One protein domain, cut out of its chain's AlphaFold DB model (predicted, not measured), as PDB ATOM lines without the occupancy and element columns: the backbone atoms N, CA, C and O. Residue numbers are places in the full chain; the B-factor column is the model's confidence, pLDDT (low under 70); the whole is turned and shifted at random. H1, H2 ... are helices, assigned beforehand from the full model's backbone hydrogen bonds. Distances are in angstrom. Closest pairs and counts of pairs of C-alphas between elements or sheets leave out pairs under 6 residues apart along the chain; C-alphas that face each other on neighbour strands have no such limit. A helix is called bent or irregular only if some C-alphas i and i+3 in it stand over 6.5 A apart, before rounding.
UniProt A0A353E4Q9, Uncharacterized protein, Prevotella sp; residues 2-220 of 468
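This is residues 2 to 220 of the 468 residues of an uncharacterized protein of Prevotella sp (UniProt A0A353E4Q9). A bundle of five helices, H4, H5, H6, H9 and H10, makes the core; the long arm H1a of the bent helix H1 packs on H4, and H7 packs side by side with H6. H3 lies across one end of the bundle, with H1b, H2 and H8 touching it, while residues 2 to 10 of H1 stick out. The printed part has 219 residues with ten named helices, H1 to H10 in chain order, and no named strand: the class is all helix. It is compact, with a radius of gyration of the C-alphas of 17.8 A and spans of 57 by 43 by 39 A.

H1, residues 2 to 37, was assigned as one helix by its hydrogen bonds but is bent, with C-alphas 26 and 29 8.4 A apart. Its arm H1a, residues 2 to 26, is 36.4 A long from C-alpha 2 at (1.751, -18.736, 30.288); H1b is residues 29 to 37. H2 is residues 44 to 50, H3 56 to 71, H4 74 to 90, H5 98 to 114, H6 120 to 138 with 28.0 A, H7 141 to 154 and H8 157 to 160. H9, residues 169 to 195, is 35.3 A long and irregular, with C-alphas 171 and 174 7.3 A apart, and has a kink of 39 degrees near residue 189. H10, residues 198 to 217, is 28.5 A long and ends at C-alpha 217, (38.121, 2.784, 30.176).

In the bundle, H4 and H5 form a hairpin at a steep tilt of 42 degrees, their closest C-alphas, of Ala 86 and Gly 101, 4.2 A apart. H5 touches H10 at a shallow tilt of 4 degrees, the same way, their closest C-alphas, of Ile 103 and Val 207, 5.9 A apart, and it touches H9 at a shallow tilt of 14 degrees, opposite ways, their closest C-alphas, of Met 108 and Pro 174, 5.0 A apart. H4 touches H6 at a shallow tilt of 21 degrees, closest at C-alphas Ala 88 and Phe 131, 5.2 A. H6 and H7 form a hairpin, closest at C-alphas Val 136 and Lys 144, 4.4 A. H1a touches H4 at a steep tilt of 47 degrees, C-alphas Val 20 and Gly 79 being closest at 4.4 A. H3 touches residues 120 to 125 of H6 alone, closest at C-alphas Ala 62 and Ala 121, 4.9 A. Every O i to N i+4 pair is within hydrogen-bond range in H1a, H1b, H2, H4, H6, H7 and H10, against 8 of 12 in H3, 10 of 13 in H5 and 18 of 23 in H9; H8 is too short for such a pair.

The two C-alphas farthest apart, of Asp 45 and Phe 194, are 59.0 A apart. The printed part has no cut and no long link. Mean pLDDT of the printed part is 89.9; residues 2 to 6 are under 70.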
ATOM      1  N   LYS A   2       1.083 -18.562  28.969       47.16
ATOM      2  CA  LYS A   2       1.751 -18.736  30.288       47.16
ATOM      3  C   LYS A   2       3.233 -19.171  30.221       47.16
ATOM      4  O   LYS A   2       4.053 -18.618  30.944       47.16
ATOM      5  N   GLN A   3       3.603 -20.095  29.325       51.75
ATOM      6  CA  GLN A   3       5.006 -20.529  29.141       51.75
ATOM      7  C   GLN A   3       5.929 -19.411  28.613       51.75
ATOM      8  O   GLN A   3       7.067 -19.289  29.052       51.75
ATOM      9  N   LEU A   4       5.423 -18.548  27.726       56.00
ATOM     10  CA  LEU A   4       6.165 -17.413  27.159       56.00
ATOM     11  C   LEU A   4       6.405 -16.299  28.190       56.00
ATOM     12  O   LEU A   4       7.453 -15.657  28.176       56.00
ATOM     13  N   ILE A   5       5.450 -16.086  29.101       62.09
ATOM     14  CA  ILE A   5       5.598 -15.156  30.230       62.09
ATOM     15  C   ILE A   5       6.642 -15.691  31.220       62.09
ATOM     16  O   ILE A   5       7.554 -14.950  31.580       62.09
ATOM     17  N   LYS A   6       6.583 -16.989  31.563       61.84
ATOM     18  CA  LYS A   6       7.610 -17.659  32.382       61.84
ATOM     19  C   LYS A   6       9.008 -17.529  31.768       61.84
ATOM     20  O   LYS A   6       9.936 -17.135  32.459       61.84
ATOM     21  N   SER A   7       9.155 -17.780  30.466       71.75
ATOM     22  CA  SER A   7      10.446 -17.677  29.769       71.75
ATOM     23  C   SER A   7      11.048 -16.263  29.831       71.75
ATOM     24  O   SER A   7      12.236 -16.111  30.103       71.75
ATOM     25  N   LYS A   8      10.235 -15.208  29.672       74.69
ATOM     26  CA  LYS A   8      10.711 -13.816  29.793       74.69
ATOM     27  C   LYS A   8      11.127 -13.451  31.219       74.69
ATOM     28  O   LYS A   8      12.114 -12.743  31.391       74.69
ATOM     29  N   GLN A   9      10.386 -13.917  32.223       81.44
ATOM     30  CA  GLN A   9      10.714 -13.680  33.633       81.44
ATOM     31  C   GLN A   9      12.030 -14.362  34.024       81.44
ATOM     32  O   GLN A   9      12.851 -13.748  34.696       81.44
ATOM     33  N   VAL A  10      12.275 -15.579  33.528       85.75
ATOM     34  CA  VAL A  10      13.532 -16.310  33.757       85.75
ATOM     35  C   VAL A  10      14.739 -15.563  33.178       85.75
ATOM     36  O   VAL A  10      15.770 -15.481  33.837       85.75
ATOM     37  N   ILE A  11      14.615 -14.956  31.990       87.81
ATOM     38  CA  ILE A  11      15.709 -14.171  31.385       87.81
ATOM     39  C   ILE A  11      16.064 -12.957  32.253       87.81
ATOM     40  O   ILE A  11      17.236 -12.743  32.549       87.81
ATOM     41  N   TRP A  12      15.071 -12.174  32.686       91.75
ATOM     42  CA  TRP A  12      15.321 -11.001  33.533       91.75
ATOM     43  C   TRP A  12      15.865 -11.374  34.908       91.75
ATOM     44  O   TRP A  12      16.727 -10.671  35.429       91.75
ATOM     45  N   PHE A  13      15.425 -12.503  35.464       92.50
ATOM     46  CA  PHE A  13      16.001 -13.046  36.686       92.50
ATOM     47  C   PHE A  13      17.481 -13.416  36.500       92.50
ATOM     48  O   PHE A  13      18.314 -13.025  37.312       92.50
ATOM     49  N   GLY A  14      17.835 -14.071  35.389       93.38
ATOM     50  CA  GLY A  14      19.231 -14.360  35.045       93.38
ATOM     51  C   GLY A  14      20.086 -13.098  34.868       93.38
ATOM     52  O   GLY A  14      21.203 -13.038  35.376       93.38
ATOM     53  N   ILE A  15      19.548 -12.060  34.215       93.44
ATOM     54  CA  ILE A  15      20.212 -10.748  34.087       93.44
ATOM     55  C   ILE A  15      20.417 -10.103  35.464       93.44
ATOM     56  O   ILE A  15      21.483  -9.548  35.721       93.44
ATOM     57  N   CYS A  16      19.432 -10.202  36.359       96.44
ATOM     58  CA  CYS A  16      19.550  -9.700  37.724       96.44
ATOM     59  C   CYS A  16      20.685 -10.389  38.478       96.44
ATOM     60  O   CYS A  16      21.528  -9.700  39.042       96.44
ATOM     61  N   ILE A  17      20.763 -11.723  38.434       96.88
ATOM     62  CA  ILE A  17      21.868 -12.466  39.062       96.88
ATOM     63  C   ILE A  17      23.211 -12.010  38.485       96.88
ATOM     64  O   ILE A  17      24.136 -11.724  39.241       96.88
ATOM     65  N   LEU A  18      23.313 -11.880  37.158       96.00
ATOM     66  CA  LEU A  18      24.541 -11.429  36.510       96.00
ATOM     67  C   LEU A  18      24.961 -10.029  36.985       96.00
ATOM     68  O   LEU A  18      26.130  -9.827  37.308       96.00
ATOM     69  N   PHE A  19      24.032  -9.073  37.071       97.50
ATOM     70  CA  PHE A  19      24.341  -7.736  37.580       97.50
ATOM     71  C   PHE A  19      24.728  -7.733  39.052       97.50
ATOM     72  O   PHE A  19      25.656  -7.014  39.409       97.50
ATOM     73  N   VAL A  20      24.093  -8.557  39.887       97.81
ATOM     74  CA  VAL A  20      24.508  -8.721  41.285       97.81
ATOM     75  C   VAL A  20      25.940  -9.257  41.357       97.81
ATOM     76  O   VAL A  20      26.750  -8.705  42.098       97.81
ATOM     77  N   CYS A  21      26.296 -10.258  40.544       97.19
ATOM     78  CA  CYS A  21      27.665 -10.777  40.481       97.19
ATOM     79  C   CYS A  21      28.673  -9.720  40.003       97.19
ATOM     80  O   CYS A  21      29.754  -9.614  40.576       97.19
ATOM     81  N   ILE A  22      28.316  -8.920  38.991       95.81
ATOM     82  CA  ILE A  22      29.154  -7.813  38.504       95.81
ATOM     83  C   ILE A  22      29.346  -6.757  39.600       95.81
ATOM     84  O   ILE A  22      30.464  -6.314  39.844       95.81
ATOM     85  N   CYS A  23      28.274  -6.371  40.293       96.50
ATOM     86  CA  CYS A  23      28.350  -5.414  41.392       96.50
ATOM     87  C   CYS A  23      29.195  -5.953  42.553       96.50
ATOM     88  O   CYS A  23      29.953  -5.204  43.163       96.50
ATOM     89  N   HIS A  24      29.096  -7.251  42.847       95.75
ATOM     90  CA  HIS A  24      29.867  -7.888  43.907       95.75
ATOM     91  C   HIS A  24      31.363  -7.949  43.572       95.75
ATOM     92  O   HIS A  24      32.194  -7.681  44.435       95.75
ATOM     93  N   SER A  25      31.726  -8.265  42.328       92.62
ATOM     94  CA  SER A  25      33.133  -8.363  41.933       92.62
ATOM     95  C   SER A  25      33.804  -7.001  41.741       92.62
ATOM     96  O   SER A  25      34.983  -6.862  42.060       92.62
ATOM     97  N   ALA A  26      33.071  -6.010  41.225       92.00
ATOM     98  CA  ALA A  26      33.639  -4.724  40.826       92.00
ATOM     99  C   ALA A  26      33.436  -3.586  41.836       92.00
ATOM    100  O   ALA A  26      34.176  -2.612  41.782       92.00
ATOM    101  N   ALA A  27      32.424  -3.653  42.705       94.00
ATOM    102  CA  ALA A  27      31.989  -2.487  43.481       94.00
ATOM    103  C   ALA A  27      31.572  -2.801  44.928       94.00
ATOM    104  O   ALA A  27      30.976  -1.950  45.592       94.00
ATOM    105  N   ALA A  28      31.844  -4.007  45.439       93.19
ATOM    106  CA  ALA A  28      31.411  -4.399  46.782       93.19
ATOM    107  C   ALA A  28      31.909  -3.433  47.871       93.19
ATOM    108  O   ALA A  28      31.134  -3.063  48.755       93.19
ATOM    109  N   TYR A  29      33.168  -2.988  47.792       93.69
ATOM    110  CA  TYR A  29      33.736  -2.077  48.787       93.69
ATOM    111  C   TYR A  29      33.317  -0.633  48.531       93.69
ATOM    112  O   TYR A  29      33.166   0.132  49.482       93.69
ATOM    113  N   HIS A  30      33.051  -0.266  47.276       94.62
ATOM    114  CA  HIS A  30      32.446   1.019  46.947       94.62
ATOM    115  C   HIS A  30      31.088   1.221  47.641       94.62
ATOM    116  O   HIS A  30      30.884   2.270  48.249       94.62
ATOM    117  N   PHE A  31      30.189   0.227  47.633       95.44
ATOM    118  CA  PHE A  31      28.898   0.341  48.332       95.44
ATOM    119  C   PHE A  31      29.062   0.518  49.842       95.44
ATOM    120  O   PHE A  31      28.417   1.383  50.428       95.44
ATOM    121  N   TYR A  32      29.949  -0.261  50.459       93.00
ATOM    122  CA  TYR A  32      30.256  -0.116  51.881       93.00
ATOM    123  C   TYR A  32      30.770   1.292  52.206       93.00
ATOM    124  O   TYR A  32      30.309   1.933  53.145       93.00
ATOM    125  N   TYR A  33      31.681   1.806  51.384       91.19
ATOM    126  CA  TYR A  33      32.255   3.132  51.572       91.19
ATOM    127  C   TYR A  33      31.232   4.262  51.371       91.19
ATOM    128  O   TYR A  33      31.283   5.268  52.073       91.19
ATOM    129  N   MET A  34      30.272   4.103  50.453       92.00
ATOM    130  CA  MET A  34      29.178   5.070  50.292       92.00
ATOM    131  C   MET A  34      28.316   5.187  51.554       92.00
ATOM    132  O   MET A  34      27.946   6.299  51.924       92.00
ATOM    133  N   GLU A  35      28.025   4.071  52.226       93.38
ATOM    134  CA  GLU A  35      27.245   4.065  53.473       93.38
ATOM    135  C   GLU A  35      27.949   4.835  54.588       93.38
ATOM    136  O   GLU A  35      27.339   5.651  55.277       93.38
ATOM    137  N   GLN A  36      29.267   4.656  54.696       90.25
ATOM    138  CA  GLN A  36      30.078   5.416  55.645       90.25
ATOM    139  C   GLN A  36      29.997   6.919  55.390       90.25
ATOM    140  O   GLN A  36      30.172   7.708  56.318       90.25
ATOM    141  N   TRP A  37      29.766   7.323  54.140       88.69
ATOM    142  CA  TRP A  37      29.699   8.726  53.768       88.69
ATOM    143  C   TRP A  37      28.336   9.356  54.002       88.69
ATOM    144  O   TRP A  37      28.246  10.559  54.244       88.69
ATOM    145  N   ASN A  38      27.280   8.567  53.881       89.25
ATOM    146  CA  ASN A  38      25.921   9.032  54.043       89.25
ATOM    147  C   ASN A  38      25.010   7.838  54.342       89.25
ATOM    148  O   ASN A  38      24.999   6.861  53.591       89.25
ATOM    149  N   THR A  39      24.219   7.951  55.406       89.88
ATOM    150  CA  THR A  39      23.249   6.931  55.812       89.88
ATOM    151  C   THR A  39      21.899   7.564  56.135       89.88
ATOM    152  O   THR A  39      21.784   8.780  56.302       89.88
ATOM    153  N   PHE A  40      20.861   6.735  56.233       93.31
ATOM    154  CA  PHE A  40      19.519   7.199  56.567       93.31
ATOM    155  C   PHE A  40      19.351   7.426  58.070       93.31
ATOM    156  O   PHE A  40      19.538   6.512  58.878       93.31
ATOM    157  N   TYR A  41      18.902   8.627  58.427       91.94
ATOM    158  CA  TYR A  41      18.456   8.960  59.774       91.94
ATOM    159  C   TYR A  41      16.927   8.962  59.797       91.94
ATOM    160  O   TYR A  41      16.288   9.656  59.007       91.94
ATOM    161  N   TRP A  42      16.339   8.191  60.710       92.06
ATOM    162  CA  TRP A  42      14.900   8.100  60.952       92.06
ATOM    163  C   TRP A  42      14.387   9.370  61.643       92.06
ATOM    164  O   TRP A  42      14.048   9.375  62.826       92.06
ATOM    165  N   ASP A  43      14.368  10.460  60.880       89.12
ATOM    166  CA  ASP A  43      13.916  11.786  61.284       89.12
ATOM    167  C   ASP A  43      12.766  12.236  60.371       89.12
ATOM    168  O   ASP A  43      12.957  12.544  59.191       89.12
ATOM    169  N   ALA A  44      11.550  12.228  60.922       88.19
ATOM    170  CA  ALA A  44      10.340  12.566  60.180       88.19
ATOM    171  C   ALA A  44      10.368  14.014  59.670       88.19
ATOM    172  O   ALA A  44       9.965  14.260  58.533       88.19
ATOM    173  N   ASP A  45      10.896  14.950  60.461       88.56
ATOM    174  CA  ASP A  45      10.941  16.364  60.095       88.56
ATOM    175  C   ASP A  45      11.907  16.582  58.930       88.56
ATOM    176  O   ASP A  45      11.570  17.253  57.952       88.56
ATOM    177  N   ALA A  46      13.081  15.942  58.978       85.88
ATOM    178  CA  ALA A  46      14.054  16.001  57.891       85.88
ATOM    179  C   ALA A  46      13.489  15.423  56.581       85.88
ATOM    180  O   ALA A  46      13.658  16.016  55.511       85.88
ATOM    181  N   VAL A  47      12.765  14.299  56.651       88.75
ATOM    182  CA  VAL A  47      12.112  13.690  55.480       88.75
ATOM    183  C   VAL A  47      11.006  14.598  54.934       88.75
ATOM    184  O   VAL A  47      10.965  14.854  53.729       88.75
ATOM    185  N   CYS A  48      10.148  15.147  55.798       89.62
ATOM    186  CA  CYS A  48       9.088  16.079  55.410       89.62
ATOM    187  C   CYS A  48       9.632  17.370  54.782       89.62
ATOM    188  O   CYS A  48       8.993  17.922  53.891       89.62
ATOM    189  N   GLN A  49      10.816  17.830  55.188       88.81
ATOM    190  CA  GLN A  49      11.490  18.980  54.576       88.81
ATOM    191  C   GLN A  49      12.205  18.634  53.261       88.81
ATOM    192  O   GLN A  49      12.374  19.504  52.402       88.81
ATOM    193  N   ALA A  50      12.653  17.388  53.091       86.94
ATOM    194  CA  ALA A  50      13.340  16.940  51.885       86.94
ATOM    195  C   ALA A  50      12.367  16.653  50.732       86.94
ATOM    196  O   ALA A  50      12.642  17.050  49.602       86.94
ATOM    197  N   LEU A  51      11.225  16.011  51.003       87.50
ATOM    198  CA  LEU A  51      10.264  15.570  49.980       87.50
ATOM    199  C   LEU A  51       9.744  16.679  49.039       87.50
ATOM    200  O   LEU A  51       9.660  16.414  47.839       87.50
ATOM    201  N   PRO A  52       9.422  17.906  49.508       86.94
ATOM    202  CA  PRO A  52       8.938  18.981  48.639       86.94
ATOM    203  C   PRO A  52      10.015  19.554  47.714       86.94
ATOM    204  O   PRO A  52       9.694  20.230  46.736       86.94
ATOM    205  N   LYS A  53      11.301  19.326  48.014       86.25
ATOM    206  CA  LYS A  53      12.402  19.842  47.196       86.25
ATOM    207  C   LYS A  53      12.472  19.059  45.874       86.25
ATOM    208  O   LYS A  53      12.298  17.839  45.876       86.25
ATOM    209  N   PRO A  54      12.770  19.709  44.734       80.56
ATOM    210  CA  PRO A  54      12.961  19.015  43.460       80.56
ATOM    211  C   PRO A  54      14.021  17.906  43.566       80.56
ATOM    212  O   PRO A  54      15.147  18.164  43.985       80.56
ATOM    213  N   GLY A  55      13.652  16.671  43.212       83.25
ATOM    214  CA  GLY A  55      14.513  15.488  43.359       83.25
ATOM    215  C   GLY A  55      14.631  14.932  44.792       83.25
ATOM    216  O   GLY A  55      15.288  13.915  45.006       83.25
ATOM    217  N   GLY A  56      13.945  15.536  45.766       88.00
ATOM    218  CA  GLY A  56      13.973  15.144  47.177       88.00
ATOM    219  C   GLY A  56      13.552  13.699  47.431       88.00
ATOM    220  O   GLY A  56      14.181  13.009  48.226       88.00
ATOM    221  N   LEU A  57      12.556  13.196  46.692       89.12
ATOM    222  CA  LEU A  57      12.147  11.791  46.774       89.12
ATOM    223  C   LEU A  57      13.299  10.832  46.435       89.12
ATOM    224  O   LEU A  57      13.490   9.839  47.129       89.12
ATOM    225  N   ALA A  58      14.082  11.129  45.395       91.94
ATOM    226  CA  ALA A  58      15.200  10.279  45.000       91.94
ATOM    227  C   ALA A  58      16.339  10.315  46.026       91.94
ATOM    228  O   ALA A  58      16.953   9.280  46.270       91.94
ATOM    229  N   LEU A  59      16.577  11.470  46.659       90.94
ATOM    230  CA  LEU A  59      17.527  11.600  47.768       90.94
ATOM    231  C   LEU A  59      17.093  10.756  48.973       90.94
ATOM    232  O   LEU A  59      17.860   9.917  49.431       90.94
ATOM    233  N   VAL A  60      15.842  10.897  49.419       92.81
ATOM    234  CA  VAL A  60      15.296  10.121  50.547       92.81
ATOM    235  C   VAL A  60      15.335   8.619  50.254       92.81
ATOM    236  O   VAL A  60      15.746   7.836  51.107       92.81
ATOM    237  N   MET A  61      14.954   8.202  49.042       93.88
ATOM    238  CA  MET A  61      15.035   6.797  48.633       93.88
ATOM    239  C   MET A  61      16.478   6.286  48.582       93.88
ATOM    240  O   MET A  61      16.718   5.135  48.942       93.88
ATOM    241  N   ALA A  62      17.432   7.108  48.141       94.44
ATOM    242  CA  ALA A  62      18.841   6.732  48.087       94.44
ATOM    243  C   ALA A  62      19.419   6.546  49.478       94.44
ATOM    244  O   ALA A  62      20.013   5.504  49.734       94.44
ATOM    245  N   ASP A  63      19.192   7.508  50.370       93.06
ATOM    246  CA  ASP A  63      19.653   7.446  51.752       93.06
ATOM    247  C   ASP A  63      19.042   6.212  52.436       93.06
ATOM    248  O   ASP A  63      19.765   5.391  53.004       93.06
ATOM    249  N   PHE A  64      17.726   6.000  52.278       95.00
ATOM    250  CA  PHE A  64      17.029   4.827  52.810       95.00
ATOM    251  C   PHE A  64      17.610   3.507  52.293       95.00
ATOM    252  O   PHE A  64      17.774   2.566  53.061       95.00
ATOM    253  N   LEU A  65      17.921   3.394  51.004       96.00
ATOM    254  CA  LEU A  65      18.494   2.166  50.453       96.00
ATOM    255  C   LEU A  65      19.978   1.990  50.826       96.00
ATOM    256  O   LEU A  65      20.424   0.855  51.003       96.00
ATOM    257  N   ALA A  66      20.726   3.085  50.987       94.62
ATOM    258  CA  ALA A  66      22.141   3.066  51.351       94.62
ATOM    259  C   ALA A  66      22.382   2.472  52.746       94.62
ATOM    260  O   ALA A  66      23.384   1.790  52.937       94.62
ATOM    261  N   GLN A  67      21.439   2.613  53.689       94.81
ATOM    262  CA  GLN A  67      21.575   2.036  55.038       94.81
ATOM    263  C   GLN A  67      21.786   0.506  55.023       94.81
ATOM    264  O   GLN A  67      22.406  -0.056  55.924       94.81
ATOM    265  N   PHE A  68      21.302  -0.194  53.986       96.06
ATOM    266  CA  PHE A  68      21.474  -1.645  53.852       96.06
ATOM    267  C   PHE A  68      22.872  -2.048  53.367       96.06
ATOM    268  O   PHE A  68      23.245  -3.220  53.460       96.06
ATOM    269  N   PHE A  69      23.666  -1.106  52.856       95.88
ATOM    270  CA  PHE A  69      25.022  -1.380  52.382       95.88
ATOM    271  C   PHE A  69      25.964  -1.719  53.542       95.88
ATOM    272  O   PHE A  69      26.895  -2.497  53.338       95.88
ATOM    273  N   TYR A  70      25.657  -1.252  54.758       93.81
ATOM    274  CA  TYR A  70      26.322  -1.673  55.994       93.81
ATOM    275  C   TYR A  70      26.300  -3.203  56.162       93.81
ATOM    276  O   TYR A  70      27.309  -3.813  56.502       93.81
ATOM    277  N   TYR A  71      25.170  -3.842  55.835       93.88
ATOM    278  CA  TYR A  71      24.985  -5.297  55.924       93.88
ATOM    279  C   TYR A  71      25.489  -6.061  54.686       93.88
ATOM    280  O   TYR A  71      25.203  -7.246  54.528       93.88
ATOM    281  N   GLY A  72      26.195  -5.398  53.763       93.56
ATOM    282  CA  GLY A  72      26.715  -6.020  52.542       93.56
ATOM    283  C   GLY A  72      25.677  -6.238  51.433       93.56
ATOM    284  O   GLY A  72      25.986  -6.865  50.420       93.56
ATOM    285  N   ALA A  73      24.461  -5.691  51.561       95.94
ATOM    286  CA  ALA A  73      23.398  -5.841  50.560       95.94
ATOM    287  C   ALA A  73      23.563  -4.936  49.319       95.94
ATOM    288  O   ALA A  73      22.746  -5.003  48.398       95.94
ATOM    289  N   GLY A  74      24.612  -4.107  49.258       96.00
ATOM    290  CA  GLY A  74      24.850  -3.152  48.167       96.00
ATOM    291  C   GLY A  74      24.800  -3.753  46.761       96.00
ATOM    292  O   GLY A  74      24.012  -3.274  45.941       96.00
ATOM    293  N   PRO A  75      25.527  -4.851  46.481       97.19
ATOM    294  CA  PRO A  75      25.464  -5.515  45.183       97.19
ATOM    295  C   PRO A  75      24.064  -5.996  44.790       97.19
ATOM    296  O   PRO A  75      23.714  -5.956  43.613       97.19
ATOM    297  N   ILE A  76      23.254  -6.424  45.764       97.56
ATOM    298  CA  ILE A  76      21.879  -6.887  45.534       97.56
ATOM    299  C   ILE A  76      20.990  -5.699  45.167       97.56
ATOM    300  O   ILE A  76      20.337  -5.715  44.124       97.56
ATOM    301  N   VAL A  77      21.002  -4.650  45.992       97.44
ATOM    302  CA  VAL A  77      20.194  -3.440  45.785       97.44
ATOM    303  C   VAL A  77      20.535  -2.782  44.448       97.44
ATOM    304  O   VAL A  77      19.640  -2.483  43.654       97.44
ATOM    305  N   TYR A  78      21.825  -2.597  44.159       97.56
ATOM    306  CA  TYR A  78      22.255  -1.961  42.918       97.56
ATOM    307  C   TYR A  78      22.049  -2.858  41.694       97.56
ATOM    308  O   TYR A  78      21.648  -2.370  40.639       97.56
ATOM    309  N   GLY A  79      22.238  -4.176  41.833       97.56
ATOM    310  CA  GLY A  79      21.944  -5.143  40.777       97.56
ATOM    311  C   GLY A  79      20.469  -5.122  40.362       97.56
ATOM    312  O   GLY A  79      20.174  -5.077  39.168       97.56
ATOM    313  N   ILE A  80      19.545  -5.044  41.330       97.69
ATOM    314  CA  ILE A  80      18.106  -4.864  41.066       97.69
ATOM    315  C   ILE A  80      17.858  -3.542  40.329       97.69
ATOM    316  O   ILE A  80      17.133  -3.523  39.332       97.69
ATOM    317  N   LEU A  81      18.485  -2.443  40.764       97.81
ATOM    318  CA  LEU A  81      18.352  -1.139  40.109       97.81
ATOM    319  C   LEU A  81      18.836  -1.178  38.649       97.81
ATOM    320  O   LEU A  81      18.148  -0.691  37.752       97.81
ATOM    321  N   MET A  82      19.978  -1.819  38.391       98.00
ATOM    322  CA  MET A  82      20.501  -2.053  37.043       98.00
ATOM    323  C   MET A  82      19.535  -2.883  36.186       98.00
ATOM    324  O   MET A  82      19.314  -2.562  35.016       98.00
ATOM    325  N   THR A  83      18.914  -3.925  36.751       97.06
ATOM    326  CA  THR A  83      17.894  -4.714  36.045       97.06
ATOM    327  C   THR A  83      16.669  -3.874  35.709       97.06
ATOM    328  O   THR A  83      16.175  -3.966  34.588       97.06
ATOM    329  N   LEU A  84      16.201  -3.028  36.631       97.12
ATOM    330  CA  LEU A  84      15.074  -2.126  36.396       97.12
ATOM    331  C   LEU A  84      15.368  -1.124  35.273       97.12
ATOM    332  O   LEU A  84      14.510  -0.915  34.419       97.12
ATOM    333  N   VAL A  85      16.582  -0.571  35.218       97.56
ATOM    334  CA  VAL A  85      17.036   0.310  34.128       97.56
ATOM    335  C   VAL A  85      17.022  -0.418  32.784       97.56
ATOM    336  O   VAL A  85      16.399   0.055  31.831       97.56
ATOM    337  N   ALA A  86      17.657  -1.591  32.706       96.25
ATOM    338  CA  ALA A  86      17.698  -2.382  31.477       96.25
ATOM    339  C   ALA A  86      16.286  -2.813  31.034       96.25
ATOM    340  O   ALA A  86      15.954  -2.768  29.845       96.25
ATOM    341  N   TYR A  87      15.429  -3.175  31.992       95.06
ATOM    342  CA  TYR A  87      14.032  -3.514  31.753       95.06
ATOM    343  C   TYR A  87      13.245  -2.321  31.213       95.06
ATOM    344  O   TYR A  87      12.616  -2.449  30.162       95.06
ATOM    345  N   ALA A  88      13.319  -1.160  31.867       95.06
ATOM    346  CA  ALA A  88      12.635   0.059  31.445       95.06
ATOM    347  C   ALA A  88      13.023   0.455  30.015       95.06
ATOM    348  O   ALA A  88      12.157   0.747  29.191       95.06
ATOM    349  N   GLN A  89      14.311   0.368  29.682       94.38
ATOM    350  CA  GLN A  89      14.798   0.656  28.336       94.38
ATOM    351  C   GLN A  89      14.315  -0.356  27.295       94.38
ATOM    352  O   GLN A  89      14.041  -0.000  26.152       94.38
ATOM    353  N   SER A  90      14.147  -1.628  27.667       92.38
ATOM    354  CA  SER A  90      13.567  -2.633  26.768       92.38
ATOM    355  C   SER A  90      12.111  -2.325  26.379       92.38
ATOM    356  O   SER A  90      11.616  -2.844  25.377       92.38
ATOM    357  N   LEU A  91      11.416  -1.468  27.141       92.38
ATOM    358  CA  LEU A  91      10.047  -1.043  26.847       92.38
ATOM    359  C   LEU A  91       9.979   0.062  25.785       92.38
ATOM    360  O   LEU A  91       8.899   0.268  25.219       92.38
ATOM    361  N   TRP A  92      11.089   0.744  25.476       93.75
ATOM    362  CA  TRP A  92      11.116   1.875  24.541       93.75
ATOM    363  C   TRP A  92      10.732   1.450  23.113       93.75
ATOM    364  O   TRP A  92       9.933   2.121  22.461       93.75
ATOM    365  N   VAL A  93      11.180   0.271  22.660       88.44
ATOM    366  CA  VAL A  93      10.931  -0.264  21.303       88.44
ATOM    367  C   VAL A  93      10.327  -1.678  21.391       88.44
ATOM    368  O   VAL A  93      10.894  -2.532  22.058       88.44
ATOM    369  N   LYS A  94       9.159  -1.970  20.765       78.62
ATOM    370  CA  LYS A  94       8.396  -3.234  21.044       78.62
ATOM    371  C   LYS A  94       9.181  -4.485  20.654       78.62
ATOM    372  O   LYS A  94       9.119  -5.499  21.351       78.62
ATOM    373  N   GLU A  95       9.871  -4.384  19.525       77.06
ATOM    374  CA  GLU A  95      10.612  -5.465  18.868       77.06
ATOM    375  C   GLU A  95      12.131  -5.242  18.937       77.06
ATOM    376  O   GLU A  95      12.907  -6.034  18.410       77.06
ATOM    377  N   GLY A  96      12.565  -4.174  19.613       75.00
ATOM    378  CA  GLY A  96      13.979  -3.852  19.755       75.00
ATOM    379  C   GLY A  96      14.726  -4.883  20.601       75.00
ATOM    380  O   GLY A  96      14.140  -5.618  21.405       75.00
ATOM    381  N   GLY A  97      16.047  -4.921  20.433       78.69
ATOM    382  CA  GLY A  97      16.935  -5.759  21.233       78.69
ATOM    383  C   GLY A  97      16.815  -5.500  22.729       78.69
ATOM    384  O   GLY A  97      17.323  -4.499  23.234       78.69
ATOM    385  N   ARG A  98      16.167  -6.420  23.455       81.88
ATOM    386  CA  ARG A  98      15.908  -6.268  24.897       81.88
ATOM    387  C   ARG A  98      17.186  -6.273  25.735       81.88
ATOM    388  O   ARG A  98      17.253  -5.550  26.720       81.88
ATOM    389  N   SER A  99      18.190  -7.054  25.335       86.12
ATOM    390  CA  SER A  99      19.474  -7.164  26.039       86.12
ATOM    391  C   SER A  99      20.369  -5.934  25.872       86.12
ATOM    392  O   SER A  99      21.246  -5.718  26.702       86.12
ATOM    393  N   LEU A 100      20.137  -5.092  24.855       91.31
ATOM    394  CA  LEU A 100      20.950  -3.892  24.621       91.31
ATOM    395  C   LEU A 100      20.879  -2.901  25.794       91.31
ATOM    396  O   LEU A 100      21.853  -2.197  26.049       91.31
ATOM    397  N   GLY A 101      19.778  -2.895  26.558       93.44
ATOM    398  CA  GLY A 101      19.639  -2.041  27.743       93.44
ATOM    399  C   GLY A 101      20.635  -2.350  28.867       93.44
ATOM    400  O   GLY A 101      20.884  -1.506  29.728       93.44
ATOM    401  N   CYS A 102      21.275  -3.525  28.842       95.56
ATOM    402  CA  CYS A 102      22.333  -3.861  29.791       95.56
ATOM    403  C   CYS A 102      23.551  -2.933  29.674       95.56
ATOM    404  O   CYS A 102      24.228  -2.695  30.670       95.56
ATOM    405  N   ILE A 103      23.803  -2.370  28.487       96.50
ATOM    406  CA  ILE A 103      24.901  -1.423  28.244       96.50
ATOM    407  C   ILE A 103      24.686  -0.156  29.077       96.50
ATOM    408  O   ILE A 103      25.581   0.276  29.799       96.50
ATOM    409  N   THR A 104      23.478   0.403  29.032       96.88
ATOM    410  CA  THR A 104      23.098   1.593  29.802       96.88
ATOM    411  C   THR A 104      23.111   1.328  31.309       96.88
ATOM    412  O   THR A 104      23.557   2.174  32.082       96.88
ATOM    413  N   ALA A 105      22.689   0.136  31.743       97.25
ATOM    414  CA  ALA A 105      22.772  -0.255  33.148       97.25
ATOM    415  C   ALA A 105      24.228  -0.327  33.650       97.25
ATOM    416  O   ALA A 105      24.529   0.165  34.736       97.25
ATOM    417  N   VAL A 106      25.149  -0.890  32.858       96.94
ATOM    418  CA  VAL A 106      26.581  -0.938  33.206       96.94
ATOM    419  C   VAL A 106      27.214   0.451  33.168       96.94
ATOM    420  O   VAL A 106      27.990   0.775  34.061       96.94
ATOM    421  N   ALA A 107      26.834   1.310  32.219       96.81
ATOM    422  CA  ALA A 107      27.258   2.709  32.204       96.81
ATOM    423  C   ALA A 107      26.865   3.444  33.500       96.81
ATOM    424  O   ALA A 107      27.679   4.172  34.061       96.81
ATOM    425  N   MET A 108      25.655   3.197  34.019       97.06
ATOM    426  CA  MET A 108      25.204   3.722  35.314       97.06
ATOM    427  C   MET A 108      26.083   3.244  36.480       97.06
ATOM    428  O   MET A 108      26.410   4.041  37.357       97.06
ATOM    429  N   LEU A 109      26.491   1.968  36.505       96.62
ATOM    430  CA  LEU A 109      27.445   1.464  37.504       96.62
ATOM    431  C   LEU A 109      28.801   2.168  37.388       96.62
ATOM    432  O   LEU A 109      29.310   2.652  38.393       96.62
ATOM    433  N   MET A 110      29.349   2.272  36.173       95.06
ATOM    434  CA  MET A 110      30.655   2.898  35.940       95.06
ATOM    435  C   MET A 110      30.692   4.356  36.375       95.06
ATOM    436  O   MET A 110      31.675   4.783  36.978       95.06
ATOM    437  N   THR A 111      29.626   5.114  36.099       94.56
ATOM    438  CA  THR A 111      29.504   6.482  36.598       94.56
ATOM    439  C   THR A 111      29.583   6.483  38.113       94.56
ATOM    440  O   THR A 111      30.464   7.146  38.638       94.56
ATOM    441  N   LEU A 112      28.772   5.693  38.820       94.12
ATOM    442  CA  LEU A 112      28.783   5.689  40.285       94.12
ATOM    443  C   LEU A 112      30.165   5.331  40.861       94.12
ATOM    444  O   LEU A 112      30.680   6.034  41.724       94.12
ATOM    445  N   THR A 113      30.810   4.287  40.334       92.75
ATOM    446  CA  THR A 113      32.080   3.782  40.883       92.75
ATOM    447  C   THR A 113      33.290   4.671  40.605       92.75
ATOM    448  O   THR A 113      34.312   4.520  41.273       92.75
ATOM    449  N   SER A 114      33.192   5.568  39.622       89.62
ATOM    450  CA  SER A 114      34.319   6.376  39.138       89.62
ATOM    451  C   SER A 114      34.693   7.571  40.008       89.62
ATOM    452  O   SER A 114      35.782   8.116  39.865       89.62
ATOM    453  N   ASN A 115      33.790   8.032  40.875       87.12
ATOM    454  CA  ASN A 115      34.094   9.100  41.814       87.12
ATOM    455  C   ASN A 115      33.109   9.077  42.985       87.12
ATOM    456  O   ASN A 115      31.902   9.015  42.772       87.12
ATOM    457  N   MET A 116      33.609   9.225  44.215       83.38
ATOM    458  CA  MET A 116      32.763   9.278  45.420       83.38
ATOM    459  C   MET A 116      31.907  10.551  45.511       83.38
ATOM    460  O   MET A 116      31.013  10.640  46.350       83.38
ATOM    461  N   ALA A 117      32.165  11.540  44.653       86.81
ATOM    462  CA  ALA A 117      31.311  12.710  44.490       86.81
ATOM    463  C   ALA A 117      29.945  12.369  43.868       86.81
ATOM    464  O   ALA A 117      28.984  13.115  44.073       86.81
ATOM    465  N   TYR A 118      29.853  11.278  43.099       90.56
ATOM    466  CA  TYR A 118      28.618  10.872  42.439       90.56
ATOM    467  C   TYR A 118      27.678  10.192  43.425       90.56
ATOM    468  O   TYR A 118      28.039   9.244  44.118       90.56
ATOM    469  N   LEU A 119      26.458  10.716  43.505       91.62
ATOM    470  CA  LEU A 119      25.492  10.299  44.509       91.62
ATOM    471  C   LEU A 119      24.687   9.100  44.019       91.62
ATOM    472  O   LEU A 119      24.246   9.048  42.869       91.62
ATOM    473  N   PHE A 120      24.379   8.190  44.939       94.25
ATOM    474  CA  PHE A 120      23.481   7.068  44.668       94.25
ATOM    475  C   PHE A 120      22.068   7.526  44.245       94.25
ATOM    476  O   PHE A 120      21.418   6.879  43.420       94.25
ATOM    477  N   ALA A 121      21.630   8.700  44.716       93.88
ATOM    478  CA  ALA A 121      20.399   9.354  44.267       93.88
ATOM    479  C   ALA A 121      20.364   9.602  42.754       93.88
ATOM    480  O   ALA A 121      19.294   9.532  42.151       93.88
ATOM    481  N   GLY A 122      21.519   9.800  42.116       93.94
ATOM    482  CA  GLY A 122      21.618   9.987  40.674       93.94
ATOM    483  C   GLY A 122      21.194   8.735  39.911       93.94
ATOM    484  O   GLY A 122      20.442   8.836  38.942       93.94
ATOM    485  N   SER A 123      21.587   7.555  40.395       95.56
ATOM    486  CA  SER A 123      21.181   6.266  39.825       95.56
ATOM    487  C   SER A 123      19.681   6.005  40.010       95.56
ATOM    488  O   SER A 123      19.027   5.491  39.101       95.56
ATOM    489  N   ILE A 124      19.103   6.406  41.150       95.94
ATOM    490  CA  ILE A 124      17.652   6.311  41.383       95.94
ATOM    491  C   ILE A 124      16.890   7.258  40.453       95.94
ATOM    492  O   ILE A 124      15.957   6.822  39.777       95.94
ATOM    493  N   CYS A 125      17.314   8.523  40.355       94.88
ATOM    494  CA  CYS A 125      16.750   9.489  39.412       94.88
ATOM    495  C   CYS A 125      16.792   8.953  37.983       94.88
ATOM    496  O   CYS A 125      15.786   8.991  37.276       94.88
ATOM    497  N   PHE A 126      17.941   8.421  37.568       95.94
ATOM    498  CA  PHE A 126      18.111   7.853  36.242       95.94
ATOM    499  C   PHE A 126      17.130   6.705  35.990       95.94
ATOM    500  O   PHE A 126      16.416   6.725  34.990       95.94
ATOM    501  N   MET A 127      17.004   5.757  36.924       96.50
ATOM    502  CA  MET A 127      16.039   4.657  36.820       96.50
ATOM    503  C   MET A 127      14.599   5.157  36.658       96.50
ATOM    504  O   MET A 127      13.897   4.702  35.751       96.50
ATOM    505  N   VAL A 128      14.170   6.129  37.468       95.25
ATOM    506  CA  VAL A 128      12.819   6.705  37.365       95.25
ATOM    507  C   VAL A 128      12.613   7.368  36.001       95.25
ATOM    508  O   VAL A 128      11.588   7.139  35.356       95.25
ATOM    509  N   VAL A 129      13.596   8.128  35.506       95.06
ATOM    510  CA  VAL A 129      13.507   8.764  34.184       95.06
ATOM    511  C   VAL A 129      13.410   7.730  33.061       95.06
ATOM    512  O   VAL A 129      12.604   7.912  32.150       95.06
ATOM    513  N   MET A 130      14.130   6.606  33.135       96.00
ATOM    514  CA  MET A 130      14.029   5.541  32.125       96.00
ATOM    515  C   MET A 130      12.601   4.983  32.000       96.00
ATOM    516  O   MET A 130      12.133   4.729  30.882       96.00
ATOM    517  N   PHE A 131      11.880   4.842  33.119       95.56
ATOM    518  CA  PHE A 131      10.462   4.461  33.117       95.56
ATOM    519  C   PHE A 131       9.552   5.576  32.597       95.56
ATOM    520  O   PHE A 131       8.645   5.299  31.811       95.56
ATOM    521  N   LEU A 132       9.794   6.834  32.975       94.19
ATOM    522  CA  LEU A 132       9.012   7.968  32.472       94.19
ATOM    523  C   LEU A 132       9.148   8.119  30.951       94.19
ATOM    524  O   LEU A 132       8.146   8.333  30.271       94.19
ATOM    525  N   VAL A 133      10.341   7.907  30.387       93.81
ATOM    526  CA  VAL A 133      10.538   7.873  28.929       93.81
ATOM    527  C   VAL A 133       9.731   6.735  28.297       93.81
ATOM    528  O   VAL A 133       9.062   6.946  27.285       93.81
ATOM    529  N   ALA A 134       9.696   5.551  28.914       92.50
ATOM    530  CA  ALA A 134       8.849   4.459  28.431       92.50
ATOM    531  C   ALA A 134       7.354   4.846  28.427       92.50
ATOM    532  O   ALA A 134       6.647   4.530  27.469       92.50
ATOM    533  N   VAL A 135       6.875   5.580  29.441       92.25
ATOM    534  CA  VAL A 135       5.503   6.125  29.485       92.25
ATOM    535  C   VAL A 135       5.271   7.118  28.343       92.25
ATOM    536  O   VAL A 135       4.280   6.988  27.620       92.25
ATOM    537  N   VAL A 136       6.195   8.057  28.109       92.12
ATOM    538  CA  VAL A 136       6.103   9.038  27.010       92.12
ATOM    539  C   VAL A 136       5.984   8.348  25.644       92.12
ATOM    540  O   VAL A 136       5.188   8.765  24.798       92.12
ATOM    541  N   LEU A 137       6.720   7.257  25.433       89.81
ATOM    542  CA  LEU A 137       6.729   6.521  24.166       89.81
ATOM    543  C   LEU A 137       5.494   5.624  23.957       89.81
ATOM    544  O   LEU A 137       5.192   5.256  22.821       89.81
ATOM    545  N   ARG A 138       4.774   5.243  25.023       86.88
ATOM    546  CA  ARG A 138       3.734   4.193  24.973       86.88
ATOM    547  C   ARG A 138       2.323   4.646  25.305       86.88
ATOM    548  O   ARG A 138       1.371   4.017  24.843       86.88
ATOM    549  N   CYS A 139       2.182   5.664  26.140       87.25
ATOM    550  CA  CYS A 139       0.912   5.994  26.770       87.25
ATOM    551  C   CYS A 139       0.153   7.112  26.040       87.25
ATOM    552  O   CYS A 139       0.627   7.712  25.075       87.25
ATOM    553  N   ARG A 140      -1.076   7.374  26.504       86.94
ATOM    554  CA  ARG A 140      -1.959   8.439  25.998       86.94
ATOM    555  C   ARG A 140      -1.369   9.832  26.273       86.94
ATOM    556  O   ARG A 140      -0.634   9.999  27.239       86.94
ATOM    557  N   MET A 141      -1.755  10.834  25.477       85.19
ATOM    558  CA  MET A 141      -1.172  12.191  25.489       85.19
ATOM    559  C   MET A 141      -1.088  12.852  26.876       85.19
ATOM    560  O   MET A 141      -0.034  13.374  27.225       85.19
ATOM    561  N   TRP A 142      -2.140  12.776  27.695       89.00
ATOM    562  CA  TRP A 142      -2.137  13.338  29.055       89.00
ATOM    563  C   TRP A 142      -1.050  12.737  29.969       89.00
ATOM    564  O   TRP A 142      -0.333  13.475  30.638       89.00
ATOM    565  N   LEU A 143      -0.842  11.413  29.929       88.38
ATOM    566  CA  LEU A 143       0.231  10.738  30.676       88.38
ATOM    567  C   LEU A 143       1.621  11.142  30.177       88.38
ATOM    568  O   LEU A 143       2.554  11.202  30.972       88.38
ATOM    569  N   LYS A 144       1.768  11.453  28.880       90.00
ATOM    570  CA  LYS A 144       3.032  11.969  28.334       90.00
ATOM    571  C   LYS A 144       3.360  13.340  28.910       90.00
ATOM    572  O   LYS A 144       4.494  13.557  29.317       90.00
ATOM    573  N   PHE A 145       2.374  14.237  28.967       88.38
ATOM    574  CA  PHE A 145       2.557  15.571  29.537       88.38
ATOM    575  C   PHE A 145       2.993  15.488  31.005       88.38
ATOM    576  O   PHE A 145       4.006  16.075  31.377       88.38
ATOM    577  N   ILE A 146       2.303  14.666  31.807       89.25
ATOM    578  CA  ILE A 146       2.669  14.420  33.210       89.25
ATOM    579  C   ILE A 146       4.098  13.866  33.313       89.25
ATOM    580  O   ILE A 146       4.895  14.360  34.107       89.25
ATOM    581  N   ALA A 147       4.452  12.877  32.489       89.06
ATOM    582  CA  ALA A 147       5.783  12.279  32.512       89.06
ATOM    583  C   ALA A 147       6.895  13.279  32.146       89.06
ATOM    584  O   ALA A 147       7.932  13.287  32.802       89.06
ATOM    585  N   VAL A 148       6.682  14.151  31.153       89.62
ATOM    586  CA  VAL A 148       7.651  15.199  30.779       89.62
ATOM    587  C   VAL A 148       7.855  16.194  31.921       89.62
ATOM    588  O   VAL A 148       8.997  16.503  32.257       89.62
ATOM    589  N   VAL A 149       6.772  16.644  32.565       87.50
ATOM    590  CA  VAL A 149       6.858  17.538  33.732       87.50
ATOM    591  C   VAL A 149       7.656  16.879  34.862       87.50
ATOM    592  O   VAL A 149       8.558  17.501  35.420       87.50
ATOM    593  N   LEU A 150       7.400  15.599  35.155       86.94
ATOM    594  CA  LEU A 150       8.141  14.857  36.179       86.94
ATOM    595  C   LEU A 150       9.633  14.711  35.849       86.94
ATOM    596  O   LEU A 150      10.460  14.871  36.742       86.94
ATOM    597  N   ILE A 151       9.998  14.461  34.586       88.38
ATOM    598  CA  ILE A 151      11.408  14.384  34.164       88.38
ATOM    599  C   ILE A 151      12.133  15.704  34.461       88.38
ATOM    600  O   ILE A 151      13.218  15.689  35.044       88.38
ATOM    601  N   VAL A 152      11.523  16.843  34.114       85.25
ATOM    602  CA  VAL A 152      12.104  18.178  34.352       85.25
ATOM    603  C   VAL A 152      12.255  18.476  35.848       85.25
ATOM    604  O   VAL A 152      13.223  19.113  36.263       85.25
ATOM    605  N   LEU A 153      11.323  18.003  36.679       84.00
ATOM    606  CA  LEU A 153      11.385  18.193  38.131       84.00
ATOM    607  C   LEU A 153      12.425  17.291  38.816       84.00
ATOM    608  O   LEU A 153      13.013  17.703  39.816       84.00
ATOM    609  N   LEU A 154      12.661  16.086  38.288       83.44
ATOM    610  CA  LEU A 154      13.552  15.083  38.879       83.44
ATOM    611  C   LEU A 154      15.037  15.330  38.594       83.44
ATOM    612  O   LEU A 154      15.872  15.123  39.475       83.44
ATOM    613  N   VAL A 155      15.393  15.739  37.372       83.12
ATOM    614  CA  VAL A 155      16.804  15.864  36.976       83.12
ATOM    615  C   VAL A 155      17.376  17.184  37.490       83.12
ATOM    616  O   VAL A 155      17.237  18.239  36.874       83.12
ATOM    617  N   ARG A 156      18.045  17.124  38.644       85.81
ATOM    618  CA  ARG A 156      18.730  18.261  39.268       85.81
ATOM    619  C   ARG A 156      20.159  17.903  39.646       85.81
ATOM    620  O   ARG A 156      20.436  16.769  40.033       85.81
ATOM    621  N   LYS A 157      21.057  18.896  39.597       85.31
ATOM    622  CA  LYS A 157      22.477  18.750  39.966       85.31
ATOM    623  C   LYS A 157      22.643  18.078  41.334       85.31
ATOM    624  O   LYS A 157      23.402  17.122  41.435       85.31
ATOM    625  N   ASN A 158      21.862  18.508  42.324       83.06
ATOM    626  CA  ASN A 158      21.952  18.047  43.715       83.06
ATOM    627  C   ASN A 158      21.588  16.564  43.900       83.06
ATOM    628  O   ASN A 158      21.886  15.992  44.940       83.06
ATOM    629  N   CYS A 159      20.939  15.932  42.918       85.00
ATOM    630  CA  CYS A 159      20.715  14.485  42.928       85.00
ATOM    631  C   CYS A 159      21.871  13.715  42.290       85.00
ATOM    632  O   CYS A 159      22.054  12.544  42.589       85.00
ATOM    633  N   LEU A 160      22.617  14.340  41.379       87.56
ATOM    634  CA  LEU A 160      23.644  13.674  40.581       87.56
ATOM    635  C   LEU A 160      25.008  13.707  41.266       87.56
ATOM    636  O   LEU A 160      25.738  12.717  41.245       87.56
ATOM    637  N   VAL A 161      25.363  14.849  41.854       88.88
ATOM    638  CA  VAL A 161      26.684  15.070  42.442       88.88
ATOM    639  C   VAL A 161      26.558  15.875  43.728       88.88
ATOM    640  O   VAL A 161      25.661  16.710  43.856       88.88
ATOM    641  N   ARG A 162      27.465  15.617  44.673       83.94
ATOM    642  CA  ARG A 162      27.575  16.342  45.942       83.94
ATOM    643  C   ARG A 162      27.781  17.847  45.721       83.94
ATOM    644  O   ARG A 162      28.380  18.273  44.730       83.94
ATOM    645  N   GLU A 163      27.285  18.654  46.649       80.25
ATOM    646  CA  GLU A 163      27.469  20.105  46.627       80.25
ATOM    647  C   GLU A 163      28.965  20.483  46.603       80.25
ATOM    648  O   GLU A 163      29.820  19.724  47.054       80.25
ATOM    649  N   GLY A 164      29.305  21.605  45.960       76.56
ATOM    650  CA  GLY A 164      30.698  22.047  45.780       76.56
ATOM    651  C   GLY A 164      31.495  21.341  44.675       76.56
ATOM    652  O   GLY A 164      32.583  21.790  44.329       76.56
ATOM    653  N   THR A 165      30.962  20.287  44.053       80.38
ATOM    654  CA  THR A 165      31.658  19.583  42.963       80.38
ATOM    655  C   THR A 165      31.223  20.055  41.570       80.38
ATOM    656  O   THR A 165      30.069  20.449  41.325       80.38
ATOM    657  N   GLU A 166      32.167  20.033  40.628       82.19
ATOM    658  CA  GLU A 166      31.923  20.381  39.229       82.19
ATOM    659  C   GLU A 166      31.317  19.216  38.440       82.19
ATOM    660  O   GLU A 166      31.643  18.041  38.637       82.19
ATOM    661  N   LEU A 167      30.437  19.553  37.495       83.06
ATOM    662  CA  LEU A 167      29.766  18.571  36.656       83.06
ATOM    663  C   LEU A 167      30.714  18.097  35.544       83.06
ATOM    664  O   LEU A 167      30.907  18.776  34.539       83.06
ATOM    665  N   ARG A 168      31.307  16.913  35.711       86.56
ATOM    666  CA  ARG A 168      32.134  16.284  34.667       86.56
ATOM    667  C   ARG A 168      31.280  15.488  33.681       86.56
ATOM    668  O   ARG A 168      30.244  14.935  34.050       86.56
ATOM    669  N   LEU A 169      31.782  15.334  32.452       87.00
ATOM    670  CA  LEU A 169      31.157  14.544  31.376       87.00
ATOM    671  C   LEU A 169      30.762  13.121  31.806       87.00
ATOM    672  O   LEU A 169      29.773  12.579  31.320       87.00
ATOM    673  N   MET A 170      31.491  12.533  32.756       88.31
ATOM    674  CA  MET A 170      31.245  11.177  33.250       88.31
ATOM    675  C   MET A 170      29.874  10.998  33.927       88.31
ATOM    676  O   MET A 170      29.301   9.910  33.857       88.31
ATOM    677  N   VAL A 171      29.295  12.067  34.490       91.06
ATOM    678  CA  VAL A 171      27.919  12.072  35.031       91.06
ATOM    679  C   VAL A 171      26.892  11.797  33.934       91.06
ATOM    680  O   VAL A 171      25.864  11.165  34.172       91.06
ATOM    681  N   PHE A 172      27.174  12.260  32.716       92.19
ATOM    682  CA  PHE A 172      26.274  12.145  31.576       92.19
ATOM    683  C   PHE A 172      26.411  10.822  30.820       92.19
ATOM    684  O   PHE A 172      25.593  10.538  29.948       92.19
ATOM    685  N   LEU A 173      27.387   9.978  31.167       94.31
ATOM    686  CA  LEU A 173      27.623   8.693  30.506       94.31
ATOM    687  C   LEU A 173      26.366   7.793  30.440       94.31
ATOM    688  O   LEU A 173      26.062   7.292  29.352       94.31
ATOM    689  N   PRO A 174      25.566   7.610  31.513       95.88
ATOM    690  CA  PRO A 174      24.371   6.764  31.460       95.88
ATOM    691  C   PRO A 174      23.295   7.370  30.549       95.88
ATOM    692  O   PRO A 174      22.599   6.662  29.830       95.88
ATOM    693  N   TRP A 175      23.211   8.698  30.510       94.81
ATOM    694  CA  TRP A 175      22.259   9.442  29.690       94.81
ATOM    695  C   TRP A 175      22.599   9.356  28.200       94.81
ATOM    696  O   TRP A 175      21.740   9.026  27.384       94.81
ATOM    697  N   LEU A 176      23.867   9.581  27.845       95.56
ATOM    698  CA  LEU A 176      24.354   9.462  26.469       95.56
ATOM    699  C   LEU A 176      24.201   8.027  25.958       95.56
ATOM    700  O   LEU A 176      23.690   7.798  24.861       95.56
ATOM    701  N   THR A 177      24.578   7.044  26.778       95.19
ATOM    702  CA  THR A 177      24.438   5.629  26.417       95.19
ATOM    703  C   THR A 177      22.976   5.213  26.297       95.19
ATOM    704  O   THR A 177      22.665   4.410  25.425       95.19
ATOM    705  N   ALA A 178      22.059   5.779  27.092       96.25
ATOM    706  CA  ALA A 178      20.627   5.527  26.951       96.25
ATOM    707  C   ALA A 178      20.095   5.941  25.571       96.25
ATOM    708  O   ALA A 178      19.370   5.172  24.936       96.25
ATOM    709  N   VAL A 179      20.500   7.122  25.088       95.94
ATOM    710  CA  VAL A 179      20.134   7.626  23.755       95.94
ATOM    711  C   VAL A 179      20.713   6.727  22.663       95.94
ATOM    712  O   VAL A 179      19.967   6.245  21.812       95.94
ATOM    713  N   VAL A 180      22.017   6.430  22.719       95.75
ATOM    714  CA  VAL A 180      22.696   5.564  21.738       95.75
ATOM    715  C   VAL A 180      22.054   4.178  21.682       95.75
ATOM    716  O   VAL A 180      21.744   3.681  20.602       95.75
ATOM    717  N   VAL A 181      21.793   3.558  22.834       95.06
ATOM    718  CA  VAL A 181      21.142   2.245  22.902       95.06
ATOM    719  C   VAL A 181      19.706   2.304  22.382       95.06
ATOM    720  O   VAL A 181      19.282   1.372  21.703       95.06
ATOM    721  N   GLY A 182      18.969   3.394  22.616       93.44
ATOM    722  CA  GLY A 182      17.652   3.607  22.011       93.44
ATOM    723  C   GLY A 182      17.706   3.616  20.478       93.44
ATOM    724  O   GLY A 182      16.913   2.935  19.825       93.44
ATOM    725  N   LEU A 183      18.692   4.305  19.890       93.44
ATOM    726  CA  LEU A 183      18.924   4.297  18.438       93.44
ATOM    727  C   LEU A 183      19.310   2.900  17.932       93.44
ATOM    728  O   LEU A 183      18.771   2.439  16.926       93.44
ATOM    729  N   LEU A 184      20.177   2.184  18.657       92.19
ATOM    730  CA  LEU A 184      20.549   0.801  18.337       92.19
ATOM    731  C   LEU A 184      19.351  -0.152  18.415       92.19
ATOM    732  O   LEU A 184      19.232  -1.056  17.591       92.19
ATOM    733  N   GLN A 185      18.433   0.045  19.364       91.94
ATOM    734  CA  GLN A 185      17.201  -0.735  19.449       91.94
ATOM    735  C   GLN A 185      16.312  -0.503  18.227       91.94
ATOM    736  O   GLN A 185      15.806  -1.476  17.669       91.94
ATOM    737  N   VAL A 186      16.157   0.743  17.769       91.06
ATOM    738  CA  VAL A 186      15.424   1.055  16.533       91.06
ATOM    739  C   VAL A 186      16.107   0.410  15.325       91.06
ATOM    740  O   VAL A 186      15.457  -0.331  14.589       91.06
ATOM    741  N   ALA A 187      17.422   0.589  15.169       88.62
ATOM    742  CA  ALA A 187      18.202  -0.040  14.101       88.62
ATOM    743  C   ALA A 187      18.083  -1.574  14.123       88.62
ATOM    744  O   ALA A 187      17.959  -2.205  13.075       88.62
ATOM    745  N   SER A 188      18.038  -2.180  15.315       87.44
ATOM    746  CA  SER A 188      17.891  -3.628  15.469       87.44
ATOM    747  C   SER A 188      16.562  -4.156  14.927       87.44
ATOM    748  O   SER A 188      16.541  -5.269  14.414       87.44
ATOM    749  N   VAL A 189      15.479  -3.368  14.963       87.56
ATOM    750  CA  VAL A 189      14.184  -3.749  14.363       87.56
ATOM    751  C   VAL A 189      14.289  -3.804  12.840       87.56
ATOM    752  O   VAL A 189      13.786  -4.733  12.212       87.56
ATOM    753  N   TYR A 190      14.988  -2.845  12.226       85.19
ATOM    754  CA  TYR A 190      15.242  -2.875  10.784       85.19
ATOM    755  C   TYR A 190      16.157  -4.043  10.403       85.19
ATOM    756  O   TYR A 190      15.866  -4.774   9.459       85.19
ATOM    757  N   LEU A 191      17.219  -4.270  11.178       83.75
ATOM    758  CA  LEU A 191      18.175  -5.356  10.966       83.75
ATOM    759  C   LEU A 191      17.568  -6.747  11.184       83.75
ATOM    760  O   LEU A 191      17.985  -7.686  10.513       83.75
ATOM    761  N   GLN A 192      16.567  -6.901  12.058       81.94
ATOM    762  CA  GLN A 192      15.827  -8.164  12.224       81.94
ATOM    763  C   GLN A 192      15.209  -8.654  10.918       81.94
ATOM    764  O   GLN A 192      15.194  -9.863  10.686       81.94
ATOM    765  N   LYS A 193      14.783  -7.740  10.038       81.12
ATOM    766  CA  LYS A 193      14.249  -8.099   8.717       81.12
ATOM    767  C   LYS A 193      15.300  -8.742   7.805       81.12
ATOM    768  O   LYS A 193      14.932  -9.542   6.956       81.12
ATOM    769  N   PHE A 194      16.582  -8.417   7.990       79.00
ATOM    770  CA  PHE A 194      17.687  -8.906   7.157       79.00
ATOM    771  C   PHE A 194      18.441 -10.087   7.779       79.00
ATOM    772  O   PHE A 194      18.675 -11.098   7.127       79.00
ATOM    773  N   LEU A 195      18.834  -9.966   9.046       77.19
ATOM    774  CA  LEU A 195      19.717 -10.913   9.739       77.19
ATOM    775  C   LEU A 195      18.960 -12.064  10.425       77.19
ATOM    776  O   LEU A 195      19.584 -13.025  10.887       77.19
ATOM    777  N   GLY A 196      17.628 -11.978  10.528       81.25
ATOM    778  CA  GLY A 196      16.777 -13.009  11.122       81.25
ATOM    779  C   GLY A 196      17.280 -13.477  12.495       81.25
ATOM    780  O   GLY A 196      17.437 -12.686  13.427       81.25
ATOM    781  N   LYS A 197      17.577 -14.777  12.616       78.69
ATOM    782  CA  LYS A 197      18.033 -15.421  13.865       78.69
ATOM    783  C   LYS A 197      19.384 -14.920  14.398       78.69
ATOM    784  O   LYS A 197      19.638 -15.049  15.593       78.69
ATOM    785  N   TYR A 198      20.238 -14.329  13.557       84.75
ATOM    786  CA  TYR A 198      21.574 -13.876  13.969       84.75
ATOM    787  C   TYR A 198      21.568 -12.535  14.715       84.75
ATOM    788  O   TYR A 198      22.561 -12.194  15.355       84.75
ATOM    789  N   VAL A 199      20.454 -11.789  14.713       84.56
ATOM    790  CA  VAL A 199      20.382 -10.494  15.413       84.56
ATOM    791  C   VAL A 199      20.589 -10.632  16.917       84.56
ATOM    792  O   VAL A 199      21.244  -9.787  17.522       84.56
ATOM    793  N   VAL A 200      20.073 -11.696  17.534       83.88
ATOM    794  CA  VAL A 200      20.253 -11.918  18.978       83.88
ATOM    795  C   VAL A 200      21.730 -12.149  19.305       83.88
ATOM    796  O   VAL A 200      22.234 -11.587  20.273       83.88
ATOM    797  N   LEU A 201      22.444 -12.911  18.469       87.00
ATOM    798  CA  LEU A 201      23.882 -13.126  18.627       87.00
ATOM    799  C   LEU A 201      24.655 -11.809  18.477       87.00
ATOM    800  O   LEU A 201      25.475 -11.486  19.333       87.00
ATOM    801  N   ALA A 202      24.338 -11.013  17.452       87.62
ATOM    802  CA  ALA A 202      24.947  -9.701  17.250       87.62
ATOM    803  C   ALA A 202      24.718  -8.765  18.453       87.62
ATOM    804  O   ALA A 202      25.650  -8.102  18.902       87.62
ATOM    805  N   GLN A 203      23.513  -8.756  19.035       88.06
ATOM    806  CA  GLN A 203      23.218  -7.983  20.248       88.06
ATOM    807  C   GLN A 203      24.085  -8.418  21.431       88.06
ATOM    808  O   GLN A 203      24.618  -7.562  22.128       88.06
ATOM    809  N   MET A 204      24.251  -9.724  21.655       89.19
ATOM    810  CA  MET A 204      25.088 -10.227  22.748       89.19
ATOM    811  C   MET A 204      26.557  -9.837  22.556       89.19
ATOM    812  O   MET A 204      27.187  -9.397  23.512       89.19
ATOM    813  N   VAL A 205      27.080  -9.912  21.326       92.44
ATOM    814  CA  VAL A 205      28.446  -9.464  21.005       92.44
ATOM    815  C   VAL A 205      28.612  -7.967  21.276       92.44
ATOM    816  O   VAL A 205      29.588  -7.575  21.908       92.44
ATOM    817  N   ILE A 206      27.643  -7.135  20.873       93.31
ATOM    818  CA  ILE A 206      27.666  -5.687  21.136       93.31
ATOM    819  C   ILE A 206      27.624  -5.401  22.641       93.31
ATOM    820  O   ILE A 206      28.393  -4.574  23.124       93.31
ATOM    821  N   VAL A 207      26.755  -6.086  23.393       93.50
ATOM    822  CA  VAL A 207      26.654  -5.919  24.851       93.50
ATOM    823  C   VAL A 207      27.968  -6.301  25.523       93.50
ATOM    824  O   VAL A 207      28.497  -5.507  26.292       93.50
ATOM    825  N   VAL A 208      28.523  -7.476  25.216       94.25
ATOM    826  CA  VAL A 208      29.793  -7.932  25.800       94.25
ATOM    827  C   VAL A 208      30.928  -6.977  25.435       94.25
ATOM    828  O   VAL A 208      31.660  -6.555  26.325       94.25
ATOM    829  N   GLY A 209      31.032  -6.579  24.165       95.69
ATOM    830  CA  GLY A 209      32.032  -5.617  23.705       95.69
ATOM    831  C   GLY A 209      31.946  -4.290  24.458       95.69
ATOM    832  O   GLY A 209      32.943  -3.845  25.014       95.69
ATOM    833  N   ALA A 210      30.750  -3.704  24.566       94.88
ATOM    834  CA  ALA A 210      30.546  -2.439  25.267       94.88
ATOM    835  C   ALA A 210      30.831  -2.540  26.774       94.88
ATOM    836  O   ALA A 210      31.456  -1.646  27.341       94.88
ATOM    837  N   VAL A 211      30.419  -3.636  27.422       94.31
ATOM    838  CA  VAL A 211      30.726  -3.888  28.836       94.31
ATOM    839  C   VAL A 211      32.236  -3.986  29.042       94.31
ATOM    840  O   VAL A 211      32.766  -3.309  29.919       94.31
ATOM    841  N   VAL A 212      32.947  -4.751  28.211       95.06
ATOM    842  CA  VAL A 212      34.414  -4.845  28.274       95.06
ATOM    843  C   VAL A 212      35.056  -3.474  28.064       95.06
ATOM    844  O   VAL A 212      35.919  -3.092  28.849       95.06
ATOM    845  N   THR A 213      34.608  -2.694  27.075       95.06
ATOM    846  CA  THR A 213      35.111  -1.331  26.854       95.06
ATOM    847  C   THR A 213      34.930  -0.460  28.091       95.06
ATOM    848  O   THR A 213      35.885   0.186  28.506       95.06
ATOM    849  N   PHE A 214      33.757  -0.476  28.725       94.44
ATOM    850  CA  PHE A 214      33.512   0.282  29.952       94.44
ATOM    851  C   PHE A 214      34.430  -0.122  31.106       94.44
ATOM    852  O   PHE A 214      34.965   0.745  31.794       94.44
ATOM    853  N   PHE A 215      34.666  -1.419  31.299       93.31
ATOM    854  CA  PHE A 215      35.607  -1.885  32.316       93.31
ATOM    855  C   PHE A 215      37.063  -1.525  31.994       93.31
ATOM    856  O   PHE A 215      37.849  -1.313  32.909       93.31
ATOM    857  N   LEU A 216      37.444  -1.423  30.721       92.50
ATOM    858  CA  LEU A 216      38.800  -1.016  30.343       92.50
ATOM    859  C   LEU A 216      39.024   0.500  30.444       92.50
ATOM    860  O   LEU A 216      40.152   0.918  30.688       92.50
ATOM    861  N   THR A 217      37.985   1.318  30.253       90.50
ATOM    862  CA  THR A 217      38.121   2.784  30.176       90.50
ATOM    863  C   THR A 217      37.666   3.525  31.429       90.50
ATOM    864  O   THR A 217      38.243   4.560  31.754       90.50
ATOM    865  N   CYS A 218      36.643   3.034  32.133       89.25
ATOM    866  CA  CYS A 218      36.019   3.746  33.252       89.25
ATOM    867  C   CYS A 218      36.336   3.145  34.625       89.25
ATOM    868  O   CYS A 218      36.300   3.864  35.622       89.25
ATOM    869  N   TYR A 219      36.619   1.843  34.706       91.19
ATOM    870  CA  TYR A 219      36.851   1.176  35.984       91.19
ATOM    871  C   TYR A 219      38.246   1.493  36.537       91.19
ATOM    872  O   TYR A 219      39.259   1.342  35.854       91.19
ATOM    873  N   GLN A 220      38.304   1.896  37.808       88.69
ATOM    874  CA  GLN A 220      39.540   2.269  38.494       88.69
ATOM    875  C   GLN A 220      39.908   1.221  39.557       88.69
ATOM    876  O   GLN A 220      39.558   1.371  40.731       88.69
TER     877      GLN A 220